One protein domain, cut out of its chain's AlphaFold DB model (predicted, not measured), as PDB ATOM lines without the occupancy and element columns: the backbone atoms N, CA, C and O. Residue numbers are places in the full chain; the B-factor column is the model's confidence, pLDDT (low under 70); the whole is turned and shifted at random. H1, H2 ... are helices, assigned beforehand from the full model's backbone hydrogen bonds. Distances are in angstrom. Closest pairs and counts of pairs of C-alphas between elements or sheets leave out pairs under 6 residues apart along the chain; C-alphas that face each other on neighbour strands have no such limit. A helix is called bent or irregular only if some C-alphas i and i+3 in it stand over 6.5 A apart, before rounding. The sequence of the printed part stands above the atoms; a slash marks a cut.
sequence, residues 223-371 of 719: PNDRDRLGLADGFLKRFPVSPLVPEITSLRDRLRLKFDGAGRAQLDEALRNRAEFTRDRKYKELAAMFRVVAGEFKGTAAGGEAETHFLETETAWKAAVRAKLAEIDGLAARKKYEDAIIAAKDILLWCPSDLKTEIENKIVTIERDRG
ATOM      1  N   PRO A 223     140.310 123.285 181.846       68.44
ATOM      2  CA  PRO A 223     141.490 122.482 181.508       68.44
ATOM      3  C   PRO A 223     142.696 123.322 181.057       68.44
ATOM      4  O   PRO A 223     143.790 122.789 180.886       68.44
ATOM      5  N   ASN A 224     142.509 124.626 180.834       77.00
ATOM      6  CA  ASN A 224     143.507 125.524 180.265       77.00
ATOM      7  C   ASN A 224     143.939 126.570 181.300       77.00
ATOM      8  O   ASN A 224     143.142 127.404 181.722       77.00
ATOM      9  N   ASP A 225     145.224 126.585 181.650       75.31
ATOM     10  CA  ASP A 225     145.800 127.541 182.604       75.31
ATOM     11  C   ASP A 225     145.588 129.019 182.209       75.31
ATOM     12  O   ASP A 225     145.533 129.882 183.088       75.31
ATOM     13  N   ARG A 226     145.415 129.333 180.913       69.94
ATOM     14  CA  ARG A 226     145.109 130.699 180.450       69.94
ATOM     15  C   ARG A 226     143.657 131.087 180.737       69.94
ATOM     16  O   ARG A 226     143.404 132.198 181.200       69.94
ATOM     17  N   ASP A 227     142.724 130.162 180.524       75.75
ATOM     18  CA  ASP A 227     141.307 130.375 180.831       75.75
ATOM     19  C   ASP A 227     141.090 130.393 182.348       75.75
ATOM     20  O   ASP A 227     140.375 131.252 182.853       75.75
ATOM     21  N   ARG A 228     141.802 129.541 183.101       79.81
ATOM     22  CA  ARG A 228     141.879 129.606 184.571       79.81
ATOM     23  C   ARG A 228     142.347 130.964 185.078       79.81
ATOM     24  O   ARG A 228     141.753 131.488 186.013       79.81
ATOM     25  N   LEU A 229     143.390 131.539 184.474       79.62
ATOM     26  CA  LEU A 229     143.884 132.864 184.846       79.62
ATOM     27  C   LEU A 229     142.833 133.950 184.558       79.62
ATOM     28  O   LEU A 229     142.562 134.777 185.427       79.62
ATOM     29  N   GLY A 230     142.192 133.909 183.385       80.12
ATOM     30  CA  GLY A 230     141.115 134.837 183.024       80.12
ATOM     31  C   GLY A 230     139.883 134.725 183.930       80.12
ATOM     32  O   GLY A 230     139.332 135.743 184.347       80.12
ATOM     33  N   LEU A 231     139.482 133.502 184.291       82.75
ATOM     34  CA  LEU A 231     138.392 133.237 185.232       82.75
ATOM     35  C   LEU A 231     138.755 133.668 186.662       82.75
ATOM     36  O   LEU A 231     137.911 134.244 187.340       82.75
ATOM     37  N   ALA A 232     140.001 133.475 187.108       83.56
ATOM     38  CA  ALA A 232     140.473 133.938 188.415       83.56
ATOM     39  C   ALA A 232     140.503 135.474 188.515       83.56
ATOM     40  O   ALA A 232     140.004 136.035 189.490       83.56
ATOM     41  N   ASP A 233     141.015 136.175 187.496       84.06
ATOM     42  CA  ASP A 233     140.954 137.644 187.436       84.06
ATOM     43  C   ASP A 233     139.503 138.156 187.321       84.06
ATOM     44  O   ASP A 233     139.145 139.165 187.937       84.06
ATOM     45  N   GLY A 234     138.634 137.434 186.605       85.62
ATOM     46  CA  GLY A 234     137.194 137.699 186.554       85.62
ATOM     47  C   GLY A 234     136.500 137.530 187.911       85.62
ATOM     48  O   GLY A 234     135.725 138.398 188.313       85.62
ATOM     49  N   PHE A 235     136.817 136.460 188.646       88.88
ATOM     50  CA  PHE A 235     136.292 136.190 189.984       88.88
ATOM     51  C   PHE A 235     136.700 137.283 190.968       88.88
ATOM     52  O   PHE A 235     135.840 137.868 191.618       88.88
ATOM     53  N   LEU A 236     137.996 137.606 191.051       88.31
ATOM     54  CA  LEU A 236     138.509 138.605 191.996       88.31
ATOM     55  C   LEU A 236     137.937 140.009 191.727       88.31
ATOM     56  O   LEU A 236     137.800 140.805 192.654       88.31
ATOM     57  N   LYS A 237     137.547 140.297 190.479       90.31
ATOM     58  CA  LYS A 237     136.823 141.517 190.103       90.31
ATOM     59  C   LYS A 237     135.326 141.476 190.454       90.31
ATOM     60  O   LYS A 237     134.757 142.525 190.747       90.31
ATOM     61  N   ARG A 238     134.680 140.305 190.392       88.25
ATOM     62  CA  ARG A 238     133.235 140.114 190.642       88.25
ATOM     63  C   ARG A 238     132.905 139.956 192.129       88.25
ATOM     64  O   ARG A 238     131.892 140.481 192.575       88.25
ATOM     65  N   PHE A 239     133.771 139.287 192.890       89.75
ATOM     66  CA  PHE A 239     133.565 138.936 194.297       89.75
ATOM     67  C   PHE A 239     134.753 139.374 195.186       89.75
ATOM     68  O   PHE A 239     135.384 138.538 195.837       89.75
ATOM     69  N   PRO A 240     135.086 140.680 195.253       86.00
ATOM     70  CA  PRO A 240     136.298 141.183 195.920       86.00
ATOM     71  C   PRO A 240     136.333 140.983 197.447       86.00
ATOM     72  O   PRO A 240     137.365 141.224 198.067       86.00
ATOM     73  N   VAL A 241     135.222 140.556 198.054       88.75
ATOM     74  CA  VAL A 241     135.072 140.279 199.496       88.75
ATOM     75  C   VAL A 241     134.719 138.813 199.796       88.75
ATOM     76  O   VAL A 241     134.357 138.490 200.924       88.75
ATOM     77  N   SER A 242     134.810 137.920 198.804       87.31
ATOM     78  CA  SER A 242     134.515 136.491 198.989       87.31
ATOM     79  C   SER A 242     135.532 135.809 199.922       87.31
ATOM     80  O   SER A 242     136.732 136.087 199.820       87.31
ATOM     81  N   PRO A 243     135.110 134.844 200.766       87.12
ATOM     82  CA  PRO A 243     136.018 133.977 201.529       87.12
ATOM     83  C   PRO A 243     137.042 133.226 200.655       87.12
ATOM     84  O   PRO A 243     138.097 132.844 201.153       87.12
ATOM     85  N   LEU A 244     136.765 133.037 199.358       87.75
ATOM     86  CA  LEU A 244     137.634 132.321 198.413       87.75
ATOM     87  C   LEU A 244     138.738 133.202 197.795       87.75
ATOM     88  O   LEU A 244     139.652 132.683 197.146       87.75
ATOM     89  N   VAL A 245     138.702 134.526 198.017       89.06
ATOM     90  CA  VAL A 245     139.694 135.488 197.493       89.06
ATOM     91  C   VAL A 245     141.152 135.072 197.766       89.06
ATOM     92  O   VAL A 245     141.949 135.172 196.830       89.06
ATOM     93  N   PRO A 246     141.551 134.570 198.957       89.19
ATOM     94  CA  PRO A 246     142.939 134.176 199.213       89.19
ATOM     95  C   PRO A 246     143.414 132.979 198.372       89.19
ATOM     96  O   PRO A 246     144.519 133.017 197.826       89.19
ATOM     97  N   GLU A 247     142.590 131.934 198.211       87.81
ATOM     98  CA  GLU A 247     142.959 130.752 197.411       87.81
ATOM     99  C   GLU A 247     143.045 131.107 195.920       87.81
ATOM    100  O   GLU A 247     144.006 130.734 195.244       87.81
ATOM    101  N   ILE A 248     142.089 131.899 195.422       88.38
ATOM    102  CA  ILE A 248     142.032 132.322 194.017       88.38
ATOM    103  C   ILE A 248     143.156 133.317 193.693       88.38
ATOM    104  O   ILE A 248     143.754 133.229 192.623       88.38
ATOM    105  N   THR A 249     143.533 134.188 194.635       86.00
ATOM    106  CA  THR A 249     144.728 135.045 194.531       86.00
ATOM    107  C   THR A 249     146.000 134.196 194.442       86.00
ATOM    108  O   THR A 249     146.788 134.359 193.512       86.00
ATOM    109  N   SER A 250     146.165 133.211 195.332       86.31
ATOM    110  CA  SER A 250     147.303 132.276 195.303       86.31
ATOM    111  C   SER A 250     147.361 131.439 194.016       86.31
ATOM    112  O   SER A 250     148.445 131.128 193.518       86.31
ATOM    113  N   LEU A 251     146.214 131.055 193.448       85.88
ATOM    114  CA  LEU A 251     146.150 130.382 192.150       85.88
ATOM    115  C   LEU A 251     146.550 131.326 191.007       85.88
ATOM    116  O   LEU A 251     147.439 130.984 190.229       85.88
ATOM    117  N   ARG A 252     145.949 132.523 190.939       87.38
ATOM    118  CA  ARG A 252     146.268 133.569 189.955       87.38
ATOM    119  C   ARG A 252     147.763 133.875 189.937       87.38
ATOM    120  O   ARG A 252     148.355 133.920 188.865       87.38
ATOM    121  N   ASP A 253     148.379 134.054 191.100       84.44
ATOM    122  CA  ASP A 253     149.778 134.477 191.189       84.44
ATOM    123  C   ASP A 253     150.754 133.345 190.829       84.44
ATOM    124  O   ASP A 253     151.751 133.592 190.150       84.44
ATOM    125  N   ARG A 254     150.420 132.081 191.138       81.94
ATOM    126  CA  ARG A 254     151.153 130.910 190.618       81.94
ATOM    127  C   ARG A 254     151.022 130.763 189.099       81.94
ATOM    128  O   ARG A 254     152.015 130.473 188.434       81.94
ATOM    129  N   LEU A 255     149.828 130.987 188.542       80.56
ATOM    130  CA  LEU A 255     149.608 130.983 187.092       80.56
ATOM    131  C   LEU A 255     150.397 132.111 186.415       80.56
ATOM    132  O   LEU A 255     151.116 131.856 185.453       80.56
ATOM    133  N   ARG A 256     150.345 133.336 186.953       78.75
ATOM    134  CA  ARG A 256     151.126 134.480 186.455       78.75
ATOM    135  C   ARG A 256     152.627 134.210 186.496       78.75
ATOM    136  O   ARG A 256     153.275 134.459 185.491       78.75
ATOM    137  N   LEU A 257     153.165 133.639 187.576       76.56
ATOM    138  CA  LEU A 257     154.584 133.268 187.661       76.56
ATOM    139  C   LEU A 257     154.978 132.215 186.606       76.56
ATOM    140  O   LEU A 257     156.027 132.336 185.974       76.56
ATOM    141  N   LYS A 258     154.120 131.211 186.369       76.88
ATOM    142  CA  LYS A 258     154.318 130.195 185.318       76.88
ATOM    143  C   LYS A 258     154.323 130.817 183.915       76.88
ATOM    144  O   LYS A 258     155.181 130.473 183.104       76.88
ATOM    145  N   PHE A 259     153.394 131.731 183.634       71.75
ATOM    146  CA  PHE A 259     153.345 132.451 182.360       71.75
ATOM    147  C   PHE A 259     154.516 133.425 182.196       71.75
ATOM    148  O   PHE A 259     155.113 133.458 181.127       71.75
ATOM    149  N   ASP A 260     154.897 134.164 183.238       72.88
ATOM    150  CA  ASP A 260     155.987 135.141 183.172       72.88
ATOM    151  C   ASP A 260     157.342 134.469 182.915       72.88
ATOM    152  O   ASP A 260     158.100 134.943 182.078       72.88
ATOM    153  N   GLY A 261     157.610 133.307 183.524       74.00
ATOM    154  CA  GLY A 261     158.811 132.517 183.228       74.00
ATOM    155  C   GLY A 261     158.881 132.024 181.773       74.00
ATOM    156  O   GLY A 261     159.950 132.043 181.163       74.00
ATOM    157  N   ALA A 262     157.744 131.631 181.186       72.81
ATOM    158  CA  ALA A 262     157.670 131.245 179.776       72.81
ATOM    159  C   ALA A 262     157.818 132.455 178.832       72.81
ATOM    160  O   ALA A 262     158.569 132.390 177.856       72.81
ATOM    161  N   GLY A 263     157.160 133.574 179.153       71.44
ATOM    162  CA  GLY A 263     157.273 134.832 178.416       71.44
ATOM    163  C   GLY A 263     158.685 135.413 178.465       71.44
ATOM    164  O   GLY A 263     159.196 135.848 177.437       71.44
ATOM    165  N   ARG A 264     159.361 135.338 179.621       79.75
ATOM    166  CA  ARG A 264     160.762 135.748 179.807       79.75
ATOM    167  C   ARG A 264     161.693 134.976 178.875       79.75
ATOM    168  O   ARG A 264     162.487 135.589 178.172       79.75
ATOM    169  N   ALA A 265     161.551 133.651 178.798       74.00
ATOM    170  CA  ALA A 265     162.378 132.822 177.919       74.00
ATOM    171  C   ALA A 265     162.214 133.182 176.427       74.00
ATOM    172  O   ALA A 265     163.204 133.224 175.695       74.00
ATOM    173  N   GLN A 266     160.988 133.488 175.978       69.69
ATOM    174  CA  GLN A 266     160.741 133.962 174.609       69.69
ATOM    175  C   GLN A 266     161.259 135.393 174.380       69.69
ATOM    176  O   GLN A 266     161.840 135.682 173.332       69.69
ATOM    177  N   LEU A 267     161.087 136.283 175.360       75.56
ATOM    178  CA  LEU A 267     161.576 137.660 175.322       75.56
ATOM    179  C   LEU A 267     163.105 137.714 175.225       75.56
ATOM    180  O   LEU A 267     163.641 138.417 174.372       75.56
ATOM    181  N   ASP A 268     163.808 136.923 176.034       79.31
ATOM    182  CA  ASP A 268     165.271 136.854 176.034       79.31
ATOM    183  C   ASP A 268     165.825 136.229 174.738       79.31
ATOM    184  O   ASP A 268     166.961 136.505 174.357       79.31
ATOM    185  N   GLU A 269     165.037 135.415 174.026       75.81
ATOM    186  CA  GLU A 269     165.347 134.964 172.662       75.81
ATOM    187  C   GLU A 269     165.158 136.097 171.640       75.81
ATOM    188  O   GLU A 269     166.067 136.373 170.855       75.81
ATOM    189  N   ALA A 270     164.036 136.823 171.677       74.00
ATOM    190  CA  ALA A 270     163.815 137.984 170.810       74.00
ATOM    191  C   ALA A 270     164.891 139.074 171.014       74.00
ATOM    192  O   ALA A 270     165.404 139.641 170.046       74.00
ATOM    193  N   LEU A 271     165.302 139.312 172.263       81.50
ATOM    194  CA  LEU A 271     166.366 140.250 172.623       81.50
ATOM    195  C   LEU A 271     167.748 139.799 172.137       81.50
ATOM    196  O   LEU A 271     168.478 140.618 171.578       81.50
ATOM    197  N   ARG A 272     168.106 138.512 172.269       81.25
ATOM    198  CA  ARG A 272     169.380 137.983 171.739       81.25
ATOM    199  C   ARG A 272     169.485 138.132 170.218       81.25
ATOM    200  O   ARG A 272     170.544 138.501 169.717       81.25
ATOM    201  N   ASN A 273     168.386 137.928 169.492       75.12
ATOM    202  CA  ASN A 273     168.355 138.046 168.030       75.12
ATOM    203  C   ASN A 273     168.212 139.500 167.519       75.12
ATOM    204  O   ASN A 273     168.465 139.768 166.340       75.12
ATOM    205  N   ARG A 274     167.875 140.466 168.391       80.06
ATOM    206  CA  ARG A 274     167.626 141.884 168.050       80.06
ATOM    207  C   ARG A 274     168.712 142.512 167.173       80.06
ATOM    208  O   ARG A 274     168.392 143.214 166.212       80.06
ATOM    209  N   ALA A 275     169.984 142.255 167.475       75.62
ATOM    210  CA  ALA A 275     171.119 142.839 166.754       75.62
ATOM    211  C   ALA A 275     171.283 142.285 165.324       75.62
ATOM    212  O   ALA A 275     171.671 143.028 164.420       75.62
ATOM    213  N   GLU A 276     170.967 141.007 165.103       74.69
ATOM    214  CA  GLU A 276     171.006 140.380 163.776       74.69
ATOM    215  C   GLU A 276     169.837 140.865 162.915       74.69
ATOM    216  O   GLU A 276     170.038 141.341 161.800       74.69
ATOM    217  N   PHE A 277     168.623 140.863 163.470       72.94
ATOM    218  CA  PHE A 277     167.428 141.306 162.752       72.94
ATOM    219  C   PHE A 277     167.512 142.794 162.368       72.94
ATOM    220  O   PHE A 277     167.117 143.168 161.265       72.94
ATOM    221  N   THR A 278     168.101 143.636 163.225       74.31
ATOM    222  CA  THR A 278     168.369 145.055 162.924       74.31
ATOM    223  C   THR A 278     169.368 145.219 161.767       74.31
ATOM    224  O   THR A 278     169.153 146.052 160.885       74.31
ATOM    225  N   ARG A 279     170.440 144.410 161.730       73.44
ATOM    226  CA  ARG A 279     171.458 144.423 160.659       73.44
ATOM    227  C   ARG A 279     170.864 144.010 159.311       73.44
ATOM    228  O   ARG A 279     171.090 144.680 158.308       73.44
ATOM    229  N   ASP A 280     170.062 142.951 159.320       72.88
ATOM    230  CA  ASP A 280     169.436 142.364 158.133       72.88
ATOM    231  C   ASP A 280     168.153 143.100 157.696       72.88
ATOM    232  O   ASP A 280     167.478 142.676 156.761       72.88
ATOM    233  N   ARG A 281     167.797 144.199 158.378       73.06
ATOM    234  CA  ARG A 281     166.563 144.989 158.192       73.06
ATOM    235  C   ARG A 281     165.253 144.213 158.413       73.06
ATOM    236  O   ARG A 281     164.185 144.702 158.045       73.06
ATOM    237  N   LYS A 282     165.311 143.068 159.097       77.94
ATOM    238  CA  LYS A 282     164.186 142.208 159.524       77.94
ATOM    239  C   LYS A 282     163.382 142.824 160.688       77.94
ATOM    240  O   LYS A 282     163.025 142.161 161.665       77.94
ATOM    241  N   TYR A 283     163.138 144.135 160.631       79.94
ATOM    242  CA  TYR A 283     162.416 144.884 161.664       79.94
ATOM    243  C   TYR A 283     160.970 144.402 161.818       79.94
ATOM    244  O   TYR A 283     160.438 144.391 162.924       79.94
ATOM    245  N   LYS A 284     160.348 143.982 160.712       78.62
ATOM    246  CA  LYS A 284     158.971 143.486 160.653       78.62
ATOM    247  C   LYS A 284     158.806 142.186 161.442       78.62
ATOM    248  O   LYS A 284     157.855 142.043 162.204       78.62
ATOM    249  N   GLU A 285     159.741 141.258 161.275       78.31
ATOM    250  CA  GLU A 285     159.791 139.974 161.968       78.31
ATOM    251  C   GLU A 285     160.086 140.177 163.459       78.31
ATOM    252  O   GLU A 285     159.387 139.625 164.305       78.31
ATOM    253  N   LEU A 286     161.055 141.037 163.789       79.94
ATOM    254  CA  LEU A 286     161.404 141.378 165.171       79.94
ATOM    255  C   LEU A 286     160.235 142.056 165.915       79.94
ATOM    256  O   LEU A 286     159.907 141.681 167.040       79.94
ATOM    257  N   ALA A 287     159.558 143.014 165.273       80.19
ATOM    258  CA  ALA A 287     158.364 143.655 165.819       80.19
ATOM    259  C   ALA A 287     157.195 142.665 165.973       80.19
ATOM    260  O   ALA A 287     156.439 142.755 166.941       80.19
ATOM    261  N   ALA A 288     157.057 141.693 165.062       78.38
ATOM    262  CA  ALA A 288     156.077 140.619 165.198       78.38
ATOM    263  C   ALA A 288     156.389 139.701 166.393       78.38
ATOM    264  O   ALA A 288     155.472 139.390 167.148       78.38
ATOM    265  N   MET A 289     157.657 139.332 166.621       76.88
ATOM    266  CA  MET A 289     158.066 138.536 167.789       76.88
ATOM    267  C   MET A 289     157.709 139.235 169.107       76.88
ATOM    268  O   MET A 289     157.024 138.646 169.941       76.88
ATOM    269  N   PHE A 290     158.093 140.506 169.280       81.75
ATOM    270  CA  PHE A 290     157.747 141.255 170.494       81.75
ATOM    271  C   PHE A 290     156.227 141.413 170.672       81.75
ATOM    272  O   PHE A 290     155.723 141.223 171.777       81.75
ATOM    273  N   ARG A 291     155.472 141.664 169.591       80.69
ATOM    274  CA  ARG A 291     153.999 141.744 169.633       80.69
ATOM    275  C   ARG A 291     153.335 140.416 170.024       80.69
ATOM    276  O   ARG A 291     152.323 140.438 170.720       80.69
ATOM    277  N   VAL A 292     153.878 139.273 169.593       76.19
ATOM    278  CA  VAL A 292     153.394 137.947 170.017       76.19
ATOM    279  C   VAL A 292     153.604 137.773 171.519       76.19
ATOM    280  O   VAL A 292     152.637 137.494 172.221       76.19
ATOM    281  N   VAL A 293     154.808 138.042 172.041       75.38
ATOM    282  CA  VAL A 293     155.083 137.933 173.487       75.38
ATOM    283  C   VAL A 293     154.193 138.890 174.299       75.38
ATOM    284  O   VAL A 293     153.579 138.476 175.282       75.38
ATOM    285  N   ALA A 294     154.027 140.141 173.862       75.94
ATOM    286  CA  ALA A 294     153.153 141.112 174.524       75.94
ATOM    287  C   ALA A 294     151.663 140.706 174.523       75.94
ATOM    288  O   ALA A 294     150.941 140.975 175.486       75.94
ATOM    289  N   GLY A 295     151.188 140.036 173.464       73.31
ATOM    290  CA  GLY A 295     149.808 139.548 173.342       73.31
ATOM    291  C   GLY A 295     149.541 138.202 174.031       73.31
ATOM    292  O   GLY A 295     148.448 137.976 174.563       73.31
ATOM    293  N   GLU A 296     150.519 137.298 174.055       70.25
ATOM    294  CA  GLU A 296     150.409 136.003 174.732       70.25
ATOM    295  C   GLU A 296     150.550 136.138 176.247       70.25
ATOM    296  O   GLU A 296     149.710 135.613 176.979       70.25
ATOM    297  N   PHE A 297     151.522 136.927 176.710       73.62
ATOM    298  CA  PHE A 297     151.847 137.129 178.126       73.62
ATOM    299  C   PHE A 297     151.316 138.473 178.658       73.62
ATOM    300  O   PHE A 297     151.860 139.071 179.588       73.62
ATOM    301  N   LYS A 298     150.219 138.969 178.068       77.12
ATOM    302  CA  LYS A 298     149.593 140.242 178.443       77.12
ATOM    303  C   LYS A 298     149.204 140.258 179.925       77.12
ATOM    304  O   LYS A 298     148.340 139.497 180.351       77.12
ATOM    305  N   GLY A 299     149.794 141.180 180.686       70.06
ATOM    306  CA  GLY A 299     149.573 141.315 182.131       70.06
ATOM    307  C   GLY A 299     150.634 140.645 183.012       70.06
ATOM    308  O   GLY A 299     150.513 140.715 184.233       70.06
ATOM    309  N   THR A 300     151.673 140.038 182.427       76.81
ATOM    310  CA  THR A 300     152.914 139.684 183.139       76.81
ATOM    311  C   THR A 300     153.993 140.763 182.940       76.81
ATOM    312  O   THR A 300     153.807 141.697 182.152       76.81
ATOM    313  N   ALA A 301     155.125 140.658 183.646       78.75
ATOM    314  CA  ALA A 301     156.241 141.591 183.499       78.75
ATOM    315  C   ALA A 301     156.907 141.453 182.119       78.75
ATOM    316  O   ALA A 301     157.078 142.451 181.417       78.75
ATOM    317  N   ALA A 302     157.180 140.219 181.684       75.31
ATOM    318  CA  ALA A 302     157.718 139.923 180.359       75.31
ATOM    319  C   ALA A 302     156.814 140.442 179.223       75.31
ATOM    320  O   ALA A 302     157.321 140.957 178.229       75.31
ATOM    321  N   GLY A 303     155.484 140.384 179.375       76.88
ATOM    322  CA  GLY A 303     154.556 140.972 178.400       76.88
ATOM    323  C   GLY A 303     154.654 142.502 178.292       76.88
ATOM    324  O   GLY A 303     154.569 143.044 177.192       76.88
ATOM    325  N   GLY A 304     154.873 143.208 179.408       80.25
ATOM    326  CA  GLY A 304     155.059 144.667 179.416       80.25
ATOM    327  C   GLY A 304     156.418 145.116 178.864       80.25
ATOM    328  O   GLY A 304     156.508 146.103 178.130       80.25
ATOM    329  N   GLU A 305     157.479 144.366 179.165       87.69
ATOM    330  CA  GLU A 305     158.816 144.593 178.604       87.69
ATOM    331  C   GLU A 305     158.841 144.297 177.090       87.69
ATOM    332  O   GLU A 305     159.403 145.070 176.312       87.69
ATOM    333  N   ALA A 306     158.126 143.258 176.640       83.69
ATOM    334  CA  ALA A 306     157.923 142.973 175.222       83.69
ATOM    335  C   ALA A 306     157.171 144.098 174.486       83.69
ATOM    336  O   ALA A 306     157.609 144.503 173.413       83.69
ATOM    337  N   GLU A 307     156.094 144.651 175.058       87.81
ATOM    338  CA  GLU A 307     155.375 145.797 174.469       87.81
ATOM    339  C   GLU A 307     156.296 147.028 174.344       87.81
ATOM    340  O   GLU A 307     156.289 147.730 173.333       87.81
ATOM    341  N   THR A 308     157.166 147.245 175.337       91.38
ATOM    342  CA  THR A 308     158.157 148.333 175.328       91.38
ATOM    343  C   THR A 308     159.165 148.149 174.188       91.38
ATOM    344  O   THR A 308     159.368 149.058 173.379       91.38
ATOM    345  N   HIS A 309     159.746 146.954 174.046       88.62
ATOM    346  CA  HIS A 309     160.691 146.656 172.965       88.62
ATOM    347  C   HIS A 309     160.035 146.561 171.578       88.62
ATOM    348  O   HIS A 309     160.696 146.859 170.577       88.62
ATOM    349  N   PHE A 310     158.742 146.233 171.491       88.56
ATOM    350  CA  PHE A 310     157.949 146.380 170.270       88.56
ATOM    351  C   PHE A 310     157.903 147.856 169.826       88.56
ATOM    352  O   PHE A 310     158.273 148.155 168.687       88.56
ATOM    353  N   LEU A 311     157.550 148.783 170.725       89.00
ATOM    354  CA  LEU A 311     157.469 150.223 170.432       89.00
ATOM    355  C   LEU A 311     158.837 150.842 170.089       89.00
ATOM    356  O   LEU A 311     158.947 151.618 169.133       89.00
ATOM    357  N   GLU A 312     159.902 150.464 170.804       89.88
ATOM    358  CA  GLU A 312     161.280 150.830 170.440       89.88
ATOM    359  C   GLU A 312     161.642 150.344 169.028       89.88
ATOM    360  O   GLU A 312     162.257 151.076 168.250       89.88
ATOM    361  N   THR A 313     161.271 149.105 168.693       87.06
ATOM    362  CA  THR A 313     161.592 148.487 167.401       87.06
ATOM    363  C   THR A 313     160.822 149.150 166.265       87.06
ATOM    364  O   THR A 313     161.426 149.449 165.238       87.06
ATOM    365  N   GLU A 314     159.533 149.463 166.439       86.62
ATOM    366  CA  GLU A 314     158.764 150.223 165.444       86.62
ATOM    367  C   GLU A 314     159.333 151.641 165.249       86.62
ATOM    368  O   GLU A 314     159.434 152.126 164.118       86.62
ATOM    369  N   THR A 315     159.791 152.284 166.326       90.19
ATOM    370  CA  THR A 315     160.433 153.607 166.269       90.19
ATOM    371  C   THR A 315     161.756 153.560 165.496       90.19
ATOM    372  O   THR A 315     161.968 154.355 164.576       90.19
ATOM    373  N   ALA A 316     162.628 152.595 165.808       87.25
ATOM    374  CA  ALA A 316     163.893 152.384 165.101       87.25
ATOM    375  C   ALA A 316     163.678 152.017 163.621       87.25
ATOM    376  O   ALA A 316     164.381 152.517 162.743       87.25
ATOM    377  N   TRP A 317     162.658 151.207 163.330       90.75
ATOM    378  CA  TRP A 317     162.262 150.817 161.979       90.75
ATOM    379  C   TRP A 317     161.829 152.026 161.135       90.75
ATOM    380  O   TRP A 317     162.329 152.223 160.023       90.75
ATOM    381  N   LYS A 318     160.964 152.889 161.685       90.12
ATOM    382  CA  LYS A 318     160.523 154.136 161.035       90.12
ATOM    383  C   LYS A 318     161.679 155.123 160.842       90.12
ATOM    384  O   LYS A 318     161.753 155.773 159.799       90.12
ATOM    385  N   ALA A 319     162.620 155.192 161.786       89.94
ATOM    386  CA  ALA A 319     163.841 155.984 161.638       89.94
ATOM    387  C   ALA A 319     164.751 155.456 160.508       89.94
ATOM    388  O   ALA A 319     165.215 156.243 159.684       89.94
ATOM    389  N   ALA A 320     164.950 154.136 160.411       89.12
ATOM    390  CA  ALA A 320     165.753 153.512 159.356       89.12
ATOM    391  C   ALA A 320     165.163 153.739 157.950       89.12
ATOM    392  O   ALA A 320     165.902 154.058 157.015       89.12
ATOM    393  N   VAL A 321     163.835 153.647 157.803       89.31
ATOM    394  CA  VAL A 321     163.140 153.977 156.545       89.31
ATOM    395  C   VAL A 321     163.325 155.450 156.177       89.31
ATOM    396  O   VAL A 321     163.690 155.748 155.042       89.31
ATOM    397  N   ARG A 322     163.160 156.379 157.129       90.94
ATOM    398  CA  ARG A 322     163.370 157.820 156.887       90.94
ATOM    399  C   ARG A 322     164.814 158.158 156.506       90.94
ATOM    400  O   ARG A 322     165.024 158.957 155.597       90.94
ATOM    401  N   ALA A 323     165.803 157.510 157.124       90.94
ATOM    402  CA  ALA A 323     167.209 157.674 156.755       90.94
ATOM    403  C   ALA A 323     167.478 157.233 155.303       90.94
ATOM    404  O   ALA A 323     168.121 157.960 154.543       90.94
ATOM    405  N   LYS A 324     166.925 156.089 154.875       89.12
ATOM    406  CA  LYS A 324     167.029 155.637 153.478       89.12
ATOM    407  C   LYS A 324     166.209 156.486 152.497       89.12
ATOM    408  O   LYS A 324     166.646 156.679 151.366       89.12
ATOM    409  N   LEU A 325     165.093 157.079 152.923       89.38
ATOM    410  CA  LEU A 325     164.348 158.050 152.114       89.38
ATOM    411  C   LEU A 325     165.147 159.331 151.825       89.38
ATOM    412  O   LEU A 325     165.011 159.860 150.723       89.38
ATOM    413  N   ALA A 326     165.999 159.785 152.749       91.12
ATOM    414  CA  ALA A 326     166.915 160.908 152.523       91.12
ATOM    415  C   ALA A 326     168.106 160.535 151.612       91.12
ATOM    416  O   ALA A 326     168.570 161.354 150.819       91.12
ATOM    417  N   GLU A 327     168.580 159.285 151.663       91.06
ATOM    418  CA  GLU A 327     169.580 158.769 150.713       91.06
ATOM    419  C   GLU A 327     169.043 158.780 149.269       91.06
ATOM    420  O   GLU A 327     169.751 159.189 148.348       91.06
ATOM    421  N   ILE A 328     167.766 158.419 149.089       90.62
ATOM    422  CA  ILE A 328     167.046 158.495 147.807       90.62
ATOM    423  C   ILE A 328     166.940 159.937 147.296       90.62
ATOM    424  O   ILE A 328     167.212 160.164 146.117       90.62
ATOM    425  N   ASP A 329     166.624 160.916 148.154       89.31
ATOM    426  CA  ASP A 329     166.650 162.339 147.765       89.31
ATOM    427  C   ASP A 329     168.043 162.746 147.282       89.31
ATOM    428  O   ASP A 329     168.195 163.363 146.227       89.31
ATOM    429  N   GLY A 330     169.082 162.325 148.007       91.38
ATOM    430  CA  GLY A 330     170.472 162.545 147.623       91.38
ATOM    431  C   GLY A 330     170.867 161.874 146.303       91.38
ATOM    432  O   GLY A 330     171.794 162.342 145.644       91.38
ATOM    433  N   LEU A 331     170.214 160.788 145.881       89.81
ATOM    434  CA  LEU A 331     170.423 160.165 144.566       89.81
ATOM    435  C   LEU A 331     169.652 160.912 143.466       89.81
ATOM    436  O   LEU A 331     170.252 161.296 142.459       89.81
ATOM    437  N   ALA A 332     168.368 161.206 143.686       87.12
ATOM    438  CA  ALA A 332     167.522 161.941 142.746       87.12
ATOM    439  C   ALA A 332     168.060 163.358 142.459       87.12
ATOM    440  O   ALA A 332     168.177 163.748 141.298       87.12
ATOM    441  N   ALA A 333     168.509 164.089 143.486       89.31
ATOM    442  CA  ALA A 333     169.129 165.411 143.342       89.31
ATOM    443  C   ALA A 333     170.446 165.386 142.537       89.31
ATOM    444  O   ALA A 333     170.797 166.368 141.887       89.31
ATOM    445  N   ARG A 334     171.158 164.249 142.523       91.12
ATOM    446  CA  ARG A 334     172.341 164.008 141.671       91.12
ATOM    447  C   ARG A 334     171.981 163.429 140.292       91.12
ATOM    448  O   ARG A 334     172.862 162.919 139.607       91.12
ATOM    449  N   LYS A 335     170.702 163.478 139.894       89.19
ATOM    450  CA  LYS A 335     170.142 162.895 138.658       89.19
ATOM    451  C   LYS A 335     170.383 161.385 138.495       89.19
ATOM    452  O   LYS A 335     170.238 160.837 137.405       89.19
ATOM    453  N   LYS A 336     170.702 160.678 139.585       87.75
ATOM    454  CA  LYS A 336     170.848 159.215 139.630       87.75
ATOM    455  C   LYS A 336     169.477 158.561 139.815       87.75
ATOM    456  O   LYS A 336     169.227 157.876 140.803       87.75
ATOM    457  N   TYR A 337     168.567 158.829 138.876       80.88
ATOM    458  CA  TYR A 337     167.160 158.429 138.974       80.88
ATOM    459  C   TYR A 337     166.985 156.906 139.070       80.88
ATOM    460  O   TYR A 337     166.127 156.442 139.812       80.88
ATOM    461  N   GLU A 338     167.822 156.116 138.390       78.38
ATOM    462  CA  GLU A 338     167.748 154.648 138.445       78.38
ATOM    463  C   GLU A 338     168.205 154.095 139.799       78.38
ATOM    464  O   GLU A 338     167.448 153.351 140.419       78.38
ATOM    465  N   ASP A 339     169.353 154.543 140.324       77.81
ATOM    466  CA  ASP A 339     169.793 154.217 141.690       77.81
ATOM    467  C   ASP A 339     168.716 154.593 142.727       77.81
ATOM    468  O   ASP A 339     168.429 153.825 143.644       77.81
ATOM    469  N   ALA A 340     168.097 155.771 142.569       78.25
ATOM    470  CA  ALA A 340     167.053 156.278 143.458       78.25
ATOM    471  C   ALA A 340     165.776 155.418 143.415       78.25
ATOM    472  O   ALA A 340     165.205 155.111 144.461       78.25
ATOM    473  N   ILE A 341     165.346 154.987 142.223       76.38
ATOM    474  CA  ILE A 341     164.187 154.103 142.032       76.38
ATOM    475  C   ILE A 341     164.470 152.694 142.576       76.38
ATOM    476  O   ILE A 341     163.591 152.101 143.203       76.38
ATOM    477  N   ILE A 342     165.681 152.163 142.377       77.50
ATOM    478  CA  ILE A 342     166.101 150.863 142.923       77.50
ATOM    479  C   ILE A 342     166.107 150.914 144.456       77.50
ATOM    480  O   ILE A 342     165.490 150.062 145.093       77.50
ATOM    481  N   ALA A 343     166.714 151.944 145.052       76.62
ATOM    482  CA  ALA A 343     166.720 152.136 146.502       76.62
ATOM    483  C   ALA A 343     165.301 152.330 147.076       76.62
ATOM    484  O   ALA A 343     164.983 151.785 148.130       76.62
ATOM    485  N   ALA A 344     164.409 153.039 146.377       77.19
ATOM    486  CA  ALA A 344     163.016 153.187 146.802       77.19
ATOM    487  C   ALA A 344     162.236 151.860 146.753       77.19
ATOM    488  O   ALA A 344     161.464 151.563 147.666       77.19
ATOM    489  N   LYS A 345     162.468 151.035 145.724       76.00
ATOM    490  CA  LYS A 345     161.854 149.704 145.585       76.00
ATOM    491  C   LYS A 345     162.419 148.701 146.608       76.00
ATOM    492  O   LYS A 345     161.649 147.903 147.129       76.00
ATOM    493  N   ASP A 346     163.695 148.812 146.990       83.31
ATOM    494  CA  ASP A 346     164.296 148.093 148.132       83.31
ATOM    495  C   ASP A 346     163.597 148.441 149.462       83.31
ATOM    496  O   ASP A 346     163.190 147.538 150.190       83.31
ATOM    497  N   ILE A 347     163.353 149.728 149.760       84.38
ATOM    498  CA  ILE A 347     162.603 150.131 150.970       84.38
ATOM    499  C   ILE A 347     161.203 149.491 151.017       84.38
ATOM    500  O   ILE A 347     160.787 149.031 152.083       84.38
ATOM    501  N   LEU A 348     160.475 149.420 149.894       76.88
ATOM    502  CA  LEU A 348     159.112 148.862 149.857       76.88
ATOM    503  C   LEU A 348     159.016 147.396 150.317       76.88
ATOM    504  O   LEU A 348     157.943 146.982 150.762       76.88
ATOM    505  N   LEU A 349     160.105 146.624 150.242       76.38
ATOM    506  CA  LEU A 349     160.143 145.228 150.695       76.38
ATOM    507  C   LEU A 349     160.061 145.105 152.225       76.38
ATOM    508  O   LEU A 349     159.490 144.142 152.739       76.38
ATOM    509  N   TRP A 350     160.615 146.083 152.949       75.94
ATOM    510  CA  TRP A 350     160.777 146.038 154.405       75.94
ATOM    511  C   TRP A 350     160.174 147.239 155.144       75.94
ATOM    512  O   TRP A 350     160.379 147.341 156.346       75.94
ATOM    513  N   CYS A 351     159.431 148.146 154.502       80.88
ATOM    514  CA  CYS A 351     158.855 149.324 155.171       80.88
ATOM    515  C   CYS A 351     157.613 149.033 156.052       80.88
ATOM    516  O   CYS A 351     156.881 148.072 155.795       80.88
ATOM    517  N   PRO A 352     157.321 149.891 157.052       79.06
ATOM    518  CA  PRO A 352     156.026 149.938 157.731       79.06
ATOM    519  C   PRO A 352     154.882 150.281 156.769       79.06
ATOM    520  O   PRO A 352     155.030 151.130 155.887       79.06
ATOM    521  N   SER A 353     153.709 149.679 156.981       76.00
ATOM    522  CA  SER A 353     152.529 149.886 156.129       76.00
ATOM    523  C   SER A 353     152.054 151.343 156.069       76.00
ATOM    524  O   SER A 353     151.516 151.755 155.047       76.00
ATOM    525  N   ASP A 354     152.254 152.123 157.135       80.38
ATOM    526  CA  ASP A 354     151.873 153.538 157.214       80.38
ATOM    527  C   ASP A 354     152.804 154.470 156.423       80.38
ATOM    528  O   ASP A 354     152.378 155.547 156.015       80.38
ATOM    529  N   LEU A 355     154.038 154.041 156.131       80.75
ATOM    530  CA  LEU A 355     154.981 154.781 155.281       80.75
ATOM    531  C   LEU A 355     154.942 154.335 153.810       80.75
ATOM    532  O   LEU A 355     155.501 155.014 152.949       80.75
ATOM    533  N   LYS A 356     154.275 153.218 153.489       78.88
ATOM    534  CA  LYS A 356     154.269 152.638 152.136       78.88
ATOM    535  C   LYS A 356     153.801 153.630 151.062       78.88
ATOM    536  O   LYS A 356     154.491 153.811 150.062       78.88
ATOM    537  N   THR A 357     152.691 154.328 151.300       78.25
ATOM    538  CA  THR A 357     152.133 155.326 150.371       78.25
ATOM    539  C   THR A 357     153.070 156.523 150.153       78.25
ATOM    540  O   THR A 357     153.102 157.093 149.066       78.25
ATOM    541  N   GLU A 358     153.862 156.906 151.164       82.69
ATOM    542  CA  GLU A 358     154.874 157.968 151.049       82.69
ATOM    543  C   GLU A 358     155.973 157.553 150.058       82.69
ATOM    544  O   GLU A 358     156.315 158.309 149.147       82.69
ATOM    545  N   ILE A 359     156.467 156.317 150.182       82.00
ATOM    546  CA  ILE A 359     157.506 155.744 149.314       82.00
ATOM    547  C   ILE A 359     156.983 155.553 147.878       82.00
ATOM    548  O   ILE A 359     157.678 155.897 146.924       82.00
ATOM    549  N   GLU A 360     155.751 155.060 147.709       77.88
ATOM    550  CA  GLU A 360     155.112 154.891 146.394       77.88
ATOM    551  C   GLU A 360     154.934 156.234 145.664       77.88
ATOM    552  O   GLU A 360     155.337 156.366 144.507       77.88
ATOM    553  N   ASN A 361     154.431 157.266 146.354       78.69
ATOM    554  CA  ASN A 361     154.355 158.626 145.808       78.69
ATOM    555  C   ASN A 361     155.741 159.177 145.434       78.69
ATOM    556  O   ASN A 361     155.884 159.872 144.428       78.69
ATOM    557  N   LYS A 362     156.778 158.852 146.214       78.94
ATOM    558  CA  LYS A 362     158.152 159.290 145.945       78.94
ATOM    559  C   LYS A 362     158.730 158.649 144.682       78.94
ATOM    560  O   LYS A 362     159.358 159.353 143.897       78.94
ATOM    561  N   ILE A 363     158.461 157.362 144.439       78.62
ATOM    562  CA  ILE A 363     158.824 156.683 143.181       78.62
ATOM    563  C   ILE A 363     158.172 157.390 141.989       78.62
ATOM    564  O   ILE A 363     158.875 157.719 141.040       78.62
ATOM    565  N   VAL A 364     156.871 157.695 142.062       76.75
ATOM    566  CA  VAL A 364     156.150 158.407 140.988       76.75
ATOM    567  C   VAL A 364     156.754 159.791 140.716       76.75
ATOM    568  O   VAL A 364     156.893 160.176 139.555       76.75
ATOM    569  N   THR A 365     157.168 160.527 141.752       79.50
ATOM    570  CA  THR A 365     157.859 161.820 141.590       79.50
ATOM    571  C   THR A 365     159.214 161.657 140.895       79.50
ATOM    572  O   THR A 365     159.493 162.369 139.934       79.50
ATOM    573  N   ILE A 366     160.033 160.686 141.311       79.56
ATOM    574  CA  ILE A 366     161.359 160.420 140.721       79.56
ATOM    575  C   ILE A 366     161.234 159.920 139.269       79.56
ATOM    576  O   ILE A 366     162.017 160.325 138.412       79.56
ATOM    577  N   GLU A 367     160.237 159.081 138.968       77.50
ATOM    578  CA  GLU A 367     159.938 158.606 137.609       77.50
ATOM    579  C   GLU A 367     159.406 159.737 136.705       77.50
ATOM    580  O   GLU A 367     159.736 159.763 135.521       77.50
ATOM    581  N   ARG A 368     158.664 160.717 137.245       78.38
ATOM    582  CA  ARG A 368     158.252 161.924 136.501       78.38
ATOM    583  C   ARG A 368     159.435 162.855 136.222       78.38
ATOM    584  O   ARG A 368     159.599 163.318 135.096       78.38
ATOM    585  N   ASP A 369     160.257 163.116 137.235       76.50
ATOM    586  CA  ASP A 369     161.357 164.085 137.165       76.50
ATOM    587  C   ASP A 369     162.583 163.543 136.393       76.50
ATOM    588  O   ASP A 369     163.480 164.311 136.044       76.50
ATOM    589  N   ARG A 370     162.592 162.240 136.063       77.69
ATOM    590  CA  ARG A 370     163.489 161.608 135.076       77.69
ATOM    591  C   ARG A 370     163.242 162.104 133.641       77.69
ATOM    592  O   ARG A 370     164.184 162.126 132.851       77.69
ATOM    593  N   GLY A 371     162.006 162.484 133.304       52.66
ATOM    594  CA  GLY A 371     161.593 162.846 131.943       52.66
ATOM    595  C   GLY A 371     161.373 161.647 130.997       52.66
ATOM    596  O   GLY A 371     161.616 160.496 131.375       52.66
TER     597      GLY A 371
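This is residues 223 to 371 of the 719 residues of an uncharacterized protein of Planctomycetes bacterium (UniProt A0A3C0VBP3). A long rod of helices that fold back and forth along its length: the two long helices H2 and H4 overlap only in part, H2 reaching toward one end and H4 toward the other, with the short H3 packed on both. H1 folds back steeply on the first part of H2 at one end, and H5 and H6 pack side by side at the other, H5 on the last part of H4. The printed part has 149 residues with six named helices, H1 to H6 in order along the chain, and no named strand; the class is all helix. The whole is extended, with a radius of gyration of the C-alphas of 23.0 A and spans of 79 by 30 by 22 A.

H1, residues 225 to 238, touches H2, residues 245 to 279, with residues 245 to 256 of H2 alone. Their lines stand at a steep tilt of 53 degrees, opposite ways, and the closest C-alphas, of Leu 229 and Arg 252, are 5.7 A apart. H2 is irregular, with C-alphas 272 and 275 7.2 A apart, and has a kink of 38 degrees near residue 273. H2 and H3, residues 283 to 296, form a hairpin at a shallow tilt of 5 degrees; their closest C-alphas, of Gly 263 and Val 293, are 6.2 A apart. H4, residues 301 to 332, touches H3 with residues 302 to 317 alone, at a shallow tilt of 19 degrees, opposite ways; the closest C-alphas, of Ala 294 and Gly 303, are 4.1 A apart. H4 also touches H2, the same way at a shallow tilt of 24 degrees, with C-alphas 264 and 302 closest at 5.2 A. H5, residues 337 to 350, touches H4 with the C-alphas of Ile 328 and Ala 340 closest at 4.9 A. H6, residues 356 to 369, touches H5, with the C-alphas of Ile 341 and Ile 363 closest at 6.1 A. H2 to H6 form an up and down bundle, each running against the one before. Every O i to N i+4 pair is within hydrogen-bond range in H1, H3, H4 and H6; in H2 29 of 31 are, in H5 8 of 10.

H1 begins at C-alpha 225, (145.800, 127.541, 182.604). H2 is 49.5 A long and H4 46.9 A from first to last C-alpha. H6 ends at C-alpha 369, (161.357, 164.085, 137.165).

The C-alphas of Pro 243 and Gly 371, the two farthest apart, are 79.6 A apart. The printed part has no cut and no long link; residues 238 to 243 stand free. The mean pLDDT of the printed part is 81.1, and residues 223, 226, 266 and 371 are under 70.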